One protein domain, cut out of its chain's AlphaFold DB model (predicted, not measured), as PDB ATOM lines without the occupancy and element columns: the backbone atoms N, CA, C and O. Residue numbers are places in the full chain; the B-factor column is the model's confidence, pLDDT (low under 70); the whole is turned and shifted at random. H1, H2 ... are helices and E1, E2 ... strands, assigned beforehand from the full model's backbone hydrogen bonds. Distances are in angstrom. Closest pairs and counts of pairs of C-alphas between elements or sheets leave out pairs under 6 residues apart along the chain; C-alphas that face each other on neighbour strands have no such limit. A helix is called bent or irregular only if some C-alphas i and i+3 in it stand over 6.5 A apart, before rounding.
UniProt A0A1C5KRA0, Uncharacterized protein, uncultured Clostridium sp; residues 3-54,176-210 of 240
ATOM      1  N   LEU A   3      43.121  40.971  30.652       91.62
ATOM      2  CA  LEU A   3      41.812  40.347  30.488       91.62
ATOM      3  C   LEU A   3      41.116  40.870  29.232       91.62
ATOM      4  O   LEU A   3      41.203  42.063  28.951       91.62
ATOM      5  N   PRO A   4      40.363  40.033  28.505       90.25
ATOM      6  CA  PRO A   4      39.382  40.527  27.550       90.25
ATOM      7  C   PRO A   4      38.340  41.392  28.261       90.25
ATOM      8  O   PRO A   4      37.853  41.019  29.329       90.25
ATOM      9  N   GLU A   5      37.919  42.489  27.638       84.62
ATOM     10  CA  GLU A   5      36.898  43.390  28.191       84.62
ATOM     11  C   GLU A   5      35.585  42.656  28.526       84.62
ATOM     12  O   GLU A   5      34.917  42.945  29.520       84.62
ATOM     13  N   GLY A   6      35.260  41.604  27.766       85.25
ATOM     14  CA  GLY A   6      34.120  40.731  28.047       85.25
ATOM     15  C   GLY A   6      34.155  40.087  29.441       85.25
ATOM     16  O   GLY A   6      33.099  39.850  30.015       85.25
ATOM     17  N   VAL A   7      35.327  39.851  30.039       87.88
ATOM     18  CA  VAL A   7      35.426  39.300  31.404       87.88
ATOM     19  C   VAL A   7      34.870  40.269  32.450       87.88
ATOM     20  O   VAL A   7      34.301  39.830  33.449       87.88
ATOM     21  N   LEU A   8      34.955  41.576  32.198       84.75
ATOM     22  CA  LEU A   8      34.472  42.613  33.110       84.75
ATOM     23  C   LEU A   8      32.957  42.820  33.000       84.75
ATOM     24  O   LEU A   8      32.300  43.043  34.012       84.75
ATOM     25  N   ASN A   9      32.390  42.641  31.803       84.44
ATOM     26  CA  ASN A   9      31.005  43.039  31.518       84.44
ATOM     27  C   ASN A   9      30.041  41.863  31.264       84.44
ATOM     28  O   ASN A   9      28.823  42.040  31.269       84.44
ATOM     29  N   ASN A  10      30.538  40.643  31.035       90.38
ATOM     30  CA  ASN A  10      29.689  39.503  30.677       90.38
ATOM     31  C   ASN A  10      28.927  38.952  31.891       90.38
ATOM     32  O   ASN A  10      29.541  38.546  32.881       90.38
ATOM     33  N   LYS A  11      27.595  38.865  31.796       89.12
ATOM     34  CA  LYS A  11      26.714  38.323  32.848       89.12
ATOM     35  C   LYS A  11      27.049  36.879  33.238       89.12
ATOM     36  O   LYS A  11      27.005  36.552  34.415       89.12
ATOM     37  N   ASN A  12      27.487  36.042  32.297       91.00
ATOM     38  CA  ASN A  12      27.845  34.644  32.582       91.00
ATOM     39  C   ASN A  12      29.065  34.515  33.511       91.00
ATOM     40  O   ASN A  12      29.265  33.472  34.125       91.00
ATOM     41  N   LEU A  13      29.883  35.568  33.614       91.31
ATOM     42  CA  LEU A  13      31.066  35.625  34.478       91.31
ATOM     43  C   LEU A  13      30.820  36.423  35.764       91.31
ATOM     44  O   LEU A  13      31.761  36.722  36.497       91.31
ATOM     45  N   GLN A  14      29.563  36.758  36.058       89.50
ATOM     46  CA  GLN A  14      29.200  37.525  37.243       89.50
ATOM     47  C   GLN A  14      29.613  36.817  38.539       89.50
ATOM     48  O   GLN A  14      30.291  37.432  39.351       89.50
ATOM     49  N   ALA A  15      29.325  35.520  38.684       90.50
ATOM     50  CA  ALA A  15      29.708  34.755  39.877       90.50
ATOM     51  C   ALA A  15      31.232  34.737  40.116       90.50
ATOM     52  O   ALA A  15      31.696  34.746  41.253       90.50
ATOM     53  N   VAL A  16      32.028  34.747  39.040       91.50
ATOM     54  CA  VAL A  16      33.493  34.820  39.137       91.50
ATOM     55  C   VAL A  16      33.923  36.198  39.641       91.50
ATOM     56  O   VAL A  16      34.768  36.278  40.529       91.50
ATOM     57  N   ARG A  17      33.328  37.281  39.121       91.06
ATOM     58  CA  ARG A  17      33.593  38.643  39.615       91.06
ATOM     59  C   ARG A  17      33.206  38.787  41.083       91.06
ATOM     60  O   ARG A  17      34.031  39.238  41.862       91.06
ATOM     61  N   GLU A  18      32.025  38.311  41.464       90.38
ATOM     62  CA  GLU A  18      31.545  38.315  42.853       90.38
ATOM     63  C   GLU A  18      32.506  37.576  43.798       90.38
ATOM     64  O   GLU A  18      32.786  38.050  44.898       90.38
ATOM     65  N   TYR A  19      33.076  36.448  43.360       92.12
ATOM     66  CA  TYR A  19      34.086  35.733  44.141       92.12
ATOM     67  C   TYR A  19      35.343  36.580  44.392       92.12
ATOM     68  O   TYR A  19      35.839  36.633  45.518       92.12
ATOM     69  N   PHE A  20      35.867  37.245  43.358       91.56
ATOM     70  CA  PHE A  20      37.059  38.086  43.498       91.56
ATOM     71  C   PHE A  20      36.785  39.373  44.280       91.56
ATOM     72  O   PHE A  20      37.624  39.760  45.091       91.56
ATOM     73  N   GLU A  21      35.614  39.985  44.094       89.81
ATOM     74  CA  GLU A  21      35.155  41.156  44.853       89.81
ATOM     75  C   GLU A  21      35.105  40.883  46.364       89.81
ATOM     76  O   GLU A  21      35.306  41.802  47.145       89.81
ATOM     77  N   GLY A  22      34.895  39.631  46.791       92.94
ATOM     78  CA  GLY A  22      34.945  39.229  48.203       92.94
ATOM     79  C   GLY A  22      36.318  38.776  48.713       92.94
ATOM     80  O   GLY A  22      36.409  38.225  49.811       92.94
ATOM     81  N   LYS A  23      37.383  38.929  47.917       94.06
ATOM     82  CA  LYS A  23      38.749  38.488  48.266       94.06
ATOM     83  C   LYS A  23      39.830  39.535  48.013       94.06
ATOM     84  O   LYS A  23      40.933  39.420  48.555       94.06
ATOM     85  N   ALA A  24      39.560  40.503  47.150       94.62
ATOM     86  CA  ALA A  24      40.527  41.491  46.715       94.62
ATOM     87  C   ALA A  24      39.831  42.789  46.296       94.62
ATOM     88  O   ALA A  24      38.739  42.765  45.733       94.62
ATOM     89  N   LYS A  25      40.512  43.918  46.505       93.44
ATOM     90  CA  LYS A  25      40.124  45.199  45.913       93.44
ATOM     91  C   LYS A  25      40.712  45.313  44.515       93.44
ATOM     92  O   LYS A  25      41.884  44.983  44.296       93.44
ATOM     93  N   ILE A  26      39.911  45.795  43.571       93.50
ATOM     94  CA  ILE A  26      40.409  46.231  42.266       93.50
ATOM     95  C   ILE A  26      40.973  47.636  42.450       93.50
ATOM     96  O   ILE A  26      40.253  48.550  42.817       93.50
ATOM     97  N   ILE A  27      42.269  47.803  42.222       94.00
ATOM     98  CA  ILE A  27      42.969  49.063  42.516       94.00
ATOM     99  C   ILE A  27      43.180  49.923  41.267       94.00
ATOM    100  O   ILE A  27      43.350  51.129  41.378       94.00
ATOM    101  N   LEU A  28      43.160  49.312  40.078       94.94
ATOM    102  CA  LEU A  28      43.230  50.015  38.801       94.94
ATOM    103  C   LEU A  28      42.692  49.119  37.686       94.94
ATOM    104  O   LEU A  28      43.079  47.950  37.572       94.94
ATOM    105  N   ILE A  29      41.861  49.696  36.825       95.19
ATOM    106  CA  ILE A  29      41.520  49.132  35.522       95.19
ATOM    107  C   ILE A  29      42.063  50.070  34.455       95.19
ATOM    108  O   ILE A  29      41.758  51.256  34.436       95.19
ATOM    109  N   CYS A  30      42.855  49.534  33.540       95.06
ATOM    110  CA  CYS A  30      43.362  50.271  32.398       95.06
ATOM    111  C   CYS A  30      42.822  49.626  31.117       95.06
ATOM    112  O   CYS A  30      43.174  48.494  30.778       95.06
ATOM    113  N   SER A  31      41.912  50.320  30.435       93.69
ATOM    114  CA  SER A  31      41.400  49.915  29.125       93.69
ATOM    115  C   SER A  31      42.478  50.182  28.087       93.69
ATOM    116  O   SER A  31      42.854  51.332  27.875       93.69
ATOM    117  N   ILE A  32      42.922  49.126  27.413       92.69
ATOM    118  CA  ILE A  32      43.977  49.188  26.406       92.69
ATOM    119  C   ILE A  32      43.343  49.122  25.002       92.69
ATOM    120  O   ILE A  32      42.310  48.459  24.831       92.69
ATOM    121  N   PRO A  33      43.911  49.805  23.994       90.56
ATOM    122  CA  PRO A  33      43.447  49.711  22.613       90.56
ATOM    123  C   PRO A  33      43.480  48.269  22.077       90.56
ATOM    124  O   PRO A  33      44.295  47.442  22.491       90.56
ATOM    125  N   GLN A  34      42.565  47.935  21.164       88.44
ATOM    126  CA  GLN A  34      42.454  46.573  20.618       88.44
ATOM    127  C   GLN A  34      43.669  46.182  19.766       88.44
ATOM    128  O   GLN A  34      44.073  45.020  19.757       88.44
ATOM    129  N   ASP A  35      44.244  47.147  19.057       87.06
ATOM    130  CA  ASP A  35      45.370  46.985  18.144       87.06
ATOM    131  C   ASP A  35      46.668  46.537  18.809       87.06
ATOM    132  O   ASP A  35      47.468  45.862  18.161       87.06
ATOM    133  N   VAL A  36      46.818  46.792  20.109       87.44
ATOM    134  CA  VAL A  36      48.008  46.437  20.899       87.44
ATOM    135  C   VAL A  36      48.374  44.955  20.805       87.44
ATOM    136  O   VAL A  36      49.554  44.611  20.796       87.44
ATOM    137  N   PHE A  37      47.382  44.065  20.700       87.19
ATOM    138  CA  PHE A  37      47.615  42.618  20.608       87.19
ATOM    139  C   PHE A  37      47.183  42.002  19.269       87.19
ATOM    140  O   PHE A  37      47.180  40.775  19.149       87.19
ATOM    141  N   ILE A  38      46.866  42.805  18.243       87.38
ATOM    142  CA  ILE A  38      46.495  42.271  16.916       87.38
ATOM    143  C   ILE A  38      47.649  41.474  16.307       87.38
ATOM    144  O   ILE A  38      47.430  40.369  15.811       87.38
ATOM    145  N   ALA A  39      48.886  41.975  16.406       86.06
ATOM    146  CA  ALA A  39      50.073  41.262  15.927       86.06
ATOM    147  C   ALA A  39      50.286  39.907  16.636       86.06
ATOM    148  O   ALA A  39      50.858  38.987  16.057       86.06
ATOM    149  N   ALA A  40      49.777  39.760  17.865       85.44
ATOM    150  CA  ALA A  40      49.781  38.513  18.631       85.44
ATOM    151  C   ALA A  40      48.541  37.627  18.366       85.44
ATOM    152  O   ALA A  40      48.367  36.599  19.019       85.44
ATOM    153  N   GLY A  41      47.668  38.014  17.429       85.81
ATOM    154  CA  GLY A  41      46.462  37.273  17.049       85.81
ATOM    155  C   GLY A  41      45.236  37.533  17.929       85.81
ATOM    156  O   GLY A  41      44.237  36.825  17.797       85.81
ATOM    157  N   ALA A  42      45.271  38.525  18.825       86.69
ATOM    158  CA  ALA A  42      44.104  38.882  19.622       86.69
ATOM    159  C   ALA A  42      43.063  39.621  18.770       86.69
ATOM    160  O   ALA A  42      43.370  40.558  18.037       86.69
ATOM    161  N   THR A  43      41.802  39.220  18.908       86.50
ATOM    162  CA  THR A  43      40.669  39.786  18.154       86.50
ATOM    163  C   THR A  43      39.704  40.576  19.030       86.50
ATOM    164  O   THR A  43      38.715  41.108  18.535       86.50
ATOM    165  N   VAL A  44      39.982  40.665  20.332       86.81
ATOM    166  CA  VAL A  44      39.116  41.289  21.336       86.81
ATOM    167  C   VAL A  44      39.855  42.404  22.056       86.81
ATOM    168  O   VAL A  44      41.060  42.312  22.283       86.81
ATOM    169  N   LYS A  45      39.119  43.447  22.447       89.31
ATOM    170  CA  LYS A  45      39.677  44.570  23.197       89.31
ATOM    171  C   LYS A  45      40.158  44.113  24.590       89.31
ATOM    172  O   LYS A  45      39.373  43.507  25.331       89.31
ATOM    173  N   PRO A  46      41.435  44.343  24.938       91.69
ATOM    174  CA  PRO A  46      42.015  43.956  26.220       91.69
ATOM    175  C   PRO A  46      41.832  45.035  27.302       91.69
ATOM    176  O   PRO A  46      41.581  46.210  27.044       91.69
ATOM    177  N   SER A  47      42.023  44.647  28.556       93.25
ATOM    178  CA  SER A  47      42.155  45.545  29.701       93.25
ATOM    179  C   SER A  47      43.188  44.991  30.675       93.25
ATOM    180  O   SER A  47      43.278  43.780  30.889       93.25
ATOM    181  N   LEU A  48      43.973  45.874  31.282       93.56
ATOM    182  CA  LEU A  48      44.858  45.541  32.387       93.56
ATOM    183  C   LEU A  48      44.111  45.763  33.694       93.56
ATOM    184  O   LEU A  48      43.698  46.877  33.999       93.56
ATOM    185  N   VAL A  49      43.955  44.697  34.469       94.38
ATOM    186  CA  VAL A  49      43.327  44.755  35.789       94.38
ATOM    187  C   VAL A  49      44.379  44.498  36.851       94.38
ATOM    188  O   VAL A  49      45.089  43.482  36.813       94.38
ATOM    189  N   PHE A  50      44.466  45.427  37.794       93.62
ATOM    190  CA  PHE A  50      45.320  45.347  38.965       93.62
ATOM    191  C   PHE A  50      44.446  45.142  40.193       93.62
ATOM    192  O   PHE A  50      43.481  45.868  40.426       93.62
ATOM    193  N   MET A  51      44.793  44.129  40.976       93.12
ATOM    194  CA  MET A  51      44.064  43.749  42.175       93.12
ATOM    195  C   MET A  51      45.038  43.567  43.324       93.12
ATOM    196  O   MET A  51      46.161  43.097  43.128       93.12
ATOM    197  N   ARG A  52      44.566  43.874  44.525       91.56
ATOM    198  CA  ARG A  52      45.269  43.603  45.770       91.56
ATOM    199  C   ARG A  52      44.378  42.753  46.657       91.56
ATOM    200  O   ARG A  52      43.220  43.096  46.873       91.56
ATOM    201  N   ARG A  53      44.920  41.655  47.183       92.88
ATOM    202  CA  ARG A  53      44.223  40.852  48.192       92.88
ATOM    203  C   ARG A  53      43.850  41.729  49.388       92.88
ATOM    204  O   ARG A  53      44.613  42.635  49.732       92.88
ATOM    205  N   PHE A  54      42.704  41.458  49.997       93.88
ATOM    206  CA  PHE A  54      42.313  42.138  51.226       93.88
ATOM    207  C   PHE A  54      43.405  42.044  52.291       93.88
ATOM    208  O   PHE A  54      44.084  41.020  52.418       93.88
ATOM    209  N   ASP A 176      44.611  55.382  24.762       92.69
ATOM    210  CA  ASP A 176      44.399  55.460  23.317       92.69
ATOM    211  C   ASP A 176      45.645  55.003  22.545       92.69
ATOM    212  O   ASP A 176      45.505  54.414  21.478       92.69
ATOM    213  N   ASP A 177      46.843  55.199  23.105       93.00
ATOM    214  CA  ASP A 177      48.100  54.680  22.557       93.00
ATOM    215  C   ASP A 177      48.961  54.055  23.671       93.00
ATOM    216  O   ASP A 177      49.377  54.719  24.623       93.00
ATOM    217  N   ALA A 178      49.215  52.750  23.552       91.56
ATOM    218  CA  ALA A 178      49.988  51.967  24.518       91.56
ATOM    219  C   ALA A 178      51.471  51.793  24.131       91.56
ATOM    220  O   ALA A 178      52.165  50.968  24.729       91.56
ATOM    221  N   GLY A 179      51.962  52.526  23.127       90.94
ATOM    222  CA  GLY A 179      53.358  52.465  22.687       90.94
ATOM    223  C   GLY A 179      53.644  51.435  21.595       90.94
ATOM    224  O   GLY A 179      54.810  51.195  21.280       90.94
ATOM    225  N   ILE A 180      52.614  50.808  21.025       89.81
ATOM    226  CA  ILE A 180      52.754  49.813  19.964       89.81
ATOM    227  C   ILE A 180      51.621  49.953  18.945       89.81
ATOM    228  O   ILE A 180      50.469  50.184  19.299       89.81
ATOM    229  N   THR A 181      51.960  49.800  17.671       88.00
ATOM    230  CA  THR A 181      51.025  49.865  16.542       88.00
ATOM    231  C   THR A 181      50.461  48.481  16.197       88.00
ATOM    232  O   THR A 181      50.965  47.453  16.654       88.00
ATOM    233  N   THR A 182      49.465  48.430  15.304       85.25
ATOM    234  CA  THR A 182      48.860  47.184  14.785       85.25
ATOM    235  C   THR A 182      49.866  46.183  14.205       85.25
ATOM    236  O   THR A 182      49.595  44.982  14.193       85.25
ATOM    237  N   THR A 183      51.020  46.651  13.716       86.06
ATOM    238  CA  THR A 183      52.082  45.813  13.133       86.06
ATOM    239  C   THR A 183      53.085  45.303  14.168       86.06
ATOM    240  O   THR A 183      53.982  44.539  13.820       86.06
ATOM    241  N   GLY A 184      52.954  45.715  15.432       82.62
ATOM    242  CA  GLY A 184      53.906  45.407  16.496       82.62
ATOM    243  C   GLY A 184      55.107  46.360  16.568       82.62
ATOM    244  O   GLY A 184      55.996  46.146  17.390       82.62
ATOM    245  N   ALA A 185      55.161  47.403  15.730       87.81
ATOM    246  CA  ALA A 185      56.196  48.438  15.802       87.81
ATOM    247  C   ALA A 185      55.899  49.454  16.916       87.81
ATOM    248  O   ALA A 185      54.729  49.711  17.204       87.81
ATOM    249  N   ALA A 186      56.940  50.054  17.500       90.75
ATOM    250  CA  ALA A 186      56.797  51.089  18.525       90.75
ATOM    251  C   ALA A 186      56.067  52.333  17.981       90.75
ATOM    252  O   ALA A 186      56.317  52.752  16.851       90.75
ATOM    253  N   SER A 187      55.190  52.920  18.795       90.25
ATOM    254  CA  SER A 187      54.554  54.218  18.533       90.25
ATOM    255  C   SER A 187      55.176  55.317  19.404       90.25
ATOM    256  O   SER A 187      55.774  55.049  20.447       90.25
ATOM    257  N   GLU A 188      55.044  56.570  18.970       89.00
ATOM    258  CA  GLU A 188      55.593  57.733  19.684       89.00
ATOM    259  C   GLU A 188      54.658  58.258  20.789       89.00
ATOM    260  O   GLU A 188      55.103  58.980  21.678       89.00
ATOM    261  N   GLY A 189      53.371  57.895  20.764       90.31
ATOM    262  CA  GLY A 189      52.332  58.468  21.620       90.31
ATOM    263  C   GLY A 189      52.043  57.693  22.904       90.31
ATOM    264  O   GLY A 189      50.955  57.844  23.448       90.31
ATOM    265  N   ASN A 190      52.966  56.857  23.392       93.31
ATOM    266  CA  ASN A 190      52.718  55.985  24.544       93.31
ATOM    267  C   ASN A 190      52.258  56.765  25.793       93.31
ATOM    268  O   ASN A 190      53.040  57.493  26.405       93.31
ATOM    269  N   GLN A 191      51.013  56.547  26.215       95.69
ATOM    270  CA  GLN A 191      50.405  57.209  27.375       95.69
ATOM    271  C   GLN A 191      50.650  56.462  28.697       95.69
ATOM    272  O   GLN A 191      50.357  56.986  29.773       95.69
ATOM    273  N   LEU A 192      51.191  55.239  28.656       94.25
ATOM    274  CA  LEU A 192      51.423  54.437  29.861       94.25
ATOM    275  C   LEU A 192      52.403  55.087  30.856       94.25
ATOM    276  O   LEU A 192      52.111  55.021  32.049       94.25
ATOM    277  N   PRO A 193      53.519  55.727  30.443       95.31
ATOM    278  CA  PRO A 193      54.405  56.427  31.377       95.31
ATOM    279  C   PRO A 193      53.695  57.549  32.138       95.31
ATOM    280  O   PRO A 193      53.813  57.630  33.356       95.31
ATOM    281  N   GLN A 194      52.878  58.348  31.446       95.12
ATOM    282  CA  GLN A 194      52.079  59.395  32.085       95.12
ATOM    283  C   GLN A 194      51.087  58.799  33.094       95.12
ATOM    284  O   GLN A 194      50.989  59.279  34.223       95.12
ATOM    285  N   LEU A 195      50.396  57.713  32.725       95.94
ATOM    286  CA  LEU A 195      49.504  57.007  33.647       95.94
ATOM    287  C   LEU A 195      50.253  56.497  34.887       95.94
ATOM    288  O   LEU A 195      49.702  56.529  35.983       95.94
ATOM    289  N   VAL A 196      51.491  56.018  34.734       94.94
ATOM    290  CA  VAL A 196      52.311  55.569  35.868       94.94
ATOM    291  C   VAL A 196      52.575  56.720  36.832       94.94
ATOM    292  O   VAL A 196      52.418  56.518  38.037       94.94
ATOM    293  N   ASP A 197      52.915  57.908  36.339       95.25
ATOM    294  CA  ASP A 197      53.167  59.077  37.186       95.25
ATOM    295  C   ASP A 197      51.891  59.524  37.922       95.25
ATOM    296  O   ASP A 197      51.887  59.655  39.151       95.25
ATOM    297  N   GLU A 198      50.778  59.668  37.195       95.50
ATOM    298  CA  GLU A 198      49.480  60.070  37.752       95.50
ATOM    299  C   GLU A 198      48.964  59.061  38.787       95.50
ATOM    300  O   GLU A 198      48.582  59.423  39.906       95.50
ATOM    301  N   TYR A 199      48.995  57.772  38.447       94.69
ATOM    302  CA  TYR A 199      48.519  56.720  39.334       94.69
ATOM    303  C   TYR A 199      49.448  56.514  40.535       94.69
ATOM    304  O   TYR A 199      48.974  56.184  41.623       94.69
ATOM    305  N   SER A 200      50.756  56.750  40.390       92.69
ATOM    306  CA  SER A 200      51.691  56.720  41.522       92.69
ATOM    307  C   SER A 200      51.356  57.800  42.547       92.69
ATOM    308  O   SER A 200      51.299  57.501  43.743       92.69
ATOM    309  N   ALA A 201      51.063  59.022  42.093       93.62
ATOM    310  CA  ALA A 201      50.613  60.101  42.967       93.62
ATOM    311  C   ALA A 201      49.275  59.757  43.647       93.62
ATOM    312  O   ALA A 201      49.175  59.829  44.875       93.62
ATOM    313  N   TYR A 202      48.284  59.291  42.876       94.06
ATOM    314  CA  TYR A 202      46.977  58.873  43.398       94.06
ATOM    315  C   TYR A 202      47.105  57.775  44.460       94.06
ATOM    316  O   TYR A 202      46.511  57.858  45.538       94.06
ATOM    317  N   ARG A 203      47.911  56.749  44.181       91.62
ATOM    318  CA  ARG A 203      48.134  55.617  45.081       91.62
ATOM    319  C   ARG A 203      48.702  56.067  46.426       91.62
ATOM    320  O   ARG A 203      48.260  55.563  47.457       91.62
ATOM    321  N   ILE A 204      49.693  56.960  46.408       90.88
ATOM    322  CA  ILE A 204      50.327  57.484  47.625       90.88
ATOM    323  C   ILE A 204      49.320  58.324  48.411       90.88
ATOM    324  O   ILE A 204      49.155  58.107  49.606       90.88
ATOM    325  N   GLN A 205      48.599  59.223  47.739       92.50
ATOM    326  CA  GLN A 205      47.609  60.089  48.379       92.50
ATOM    327  C   GLN A 205      46.487  59.296  49.069       92.50
ATOM    328  O   GLN A 205      46.059  59.663  50.159       92.50
ATOM    329  N   ASN A 206      46.035  58.201  48.452       90.31
ATOM    330  CA  ASN A 206      44.934  57.377  48.957       90.31
ATOM    331  C   ASN A 206      45.399  56.181  49.800       90.31
ATOM    332  O   ASN A 206      44.581  55.346  50.175       90.31
ATOM    333  N   ASN A 207      46.703  56.065  50.088       87.62
ATOM    334  CA  ASN A 207      47.288  54.967  50.864       87.62
ATOM    335  C   ASN A 207      46.815  53.570  50.412       87.62
ATOM    336  O   ASN A 207      46.575  52.687  51.236       87.62
ATOM    337  N   LEU A 208      46.687  53.346  49.095       84.88
ATOM    338  CA  LEU A 208      46.043  52.134  48.556       84.88
ATOM    339  C   LEU A 208      46.733  50.830  48.990       84.88
ATOM    340  O   LEU A 208      46.096  49.770  49.033       84.88
ATOM    341  N   TRP A 209      48.042  50.891  49.261       79.44
ATOM    342  CA  TRP A 209      48.796  49.825  49.917       79.44
ATOM    343  C   TRP A 209      50.089  50.333  50.562       79.44
ATOM    344  O   TRP A 209      50.728  51.246  50.018       79.44
ATOM    345  N   PRO A 210      50.527  49.697  51.667       70.56
ATOM    346  CA  PRO A 210      51.788  50.031  52.308       70.56
ATOM    347  C   PRO A 210      52.957  49.790  51.351       70.56
ATOM    348  O   PRO A 210      53.016  48.785  50.636       70.56
TER     349      PRO A 210
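AT A GLANCE: This is residues 3 to 54 and 176 to 210 of the 240 residues of an uncharacterized protein of uncultured Clostridium sp (UniProt A0A1C5KRA0). A two-stranded antiparallel ribbon, E1 and E2, runs through the middle of a flat, loosely built model, with the long helix H4 beyond the E1 side and the short helices H1 and H2 beyond the E2 side. H3 and the loops after it lie at one end of the ribbon, and residues 10 to 15, of which 11 to 15 belong to H2, stick out. The printed part has 87 residues with four named helices and two named strands, in the order H1, H2, E1, H3, E2, H4, and its class is mixed, helices and strands. It is loose, with a radius of gyration of the C-alphas of 15.2 A, and spans 39 by 36 by 15 A.

IN THESE COORDINATES: H1 is residues 5 to 9, beginning at C-alpha 5 at (36.898, 43.390, 28.191). H2, residues 11 to 21, is 14.9 A long and irregular, with C-alphas 12 and 15 7.5 A apart. E1, residues 24 to 31, is 19.5 A long and begins at C-alpha 24 at (40.527, 41.491, 46.715); it bends by 55 degrees at residue 27. H3, residues 34 to 37, is only just irregular, with C-alphas 34 and 37 6.50 A apart. E2, residues 46 to 53, is 22.3 A long. H4, residues 192 to 205, is 19.7 A long and ends at C-alpha 205 at (47.609, 60.089, 48.379).

HOW THE PARTS SIT: E1 and E2 are antiparallel neighbours, with 160 degrees between their directions; N 30 and O 48 are 2.8 A apart and N 52 and O 25 2.9 A, both within hydrogen-bond range. E1 and H4 are near each other, with 6 pairs of C-alphas within 10 A. Residues 3 to 4 pair antiparallel with residues 46 to 47 of E2. The closest C-alphas of H1 and E2 are those of Glu 5 and Pro 46, 5.5 A apart. H1 and H2 are close but not clearly touching, their closest C-alphas being those of Val 7 and Leu 13, 6.5 A apart. The closest C-alphas of H3 and E2 are those of Gln 34 and Pro 46, 6.2 A apart. H2 and E2 are apart, and so are H3 and H4. In H1 and H4 every O i to N i+4 pair is within hydrogen-bond range, in H2 5 of 7; H3 is too short for such a pair, and its one O i to N i+3 pair is not within range.

THE WHOLE: The two C-alphas farthest apart are those of Ala 15 and Glu 188, at 40.1 A. Residues 55 to 175 are not printed, and C-alphas 54 and 176 are 31.0 A apart across this cut. Of the links printed whole, none is long. Residues 176 to 191 hold no named element. The mean pLDDT of the printed part is 90.5, and no printed residue is under 70.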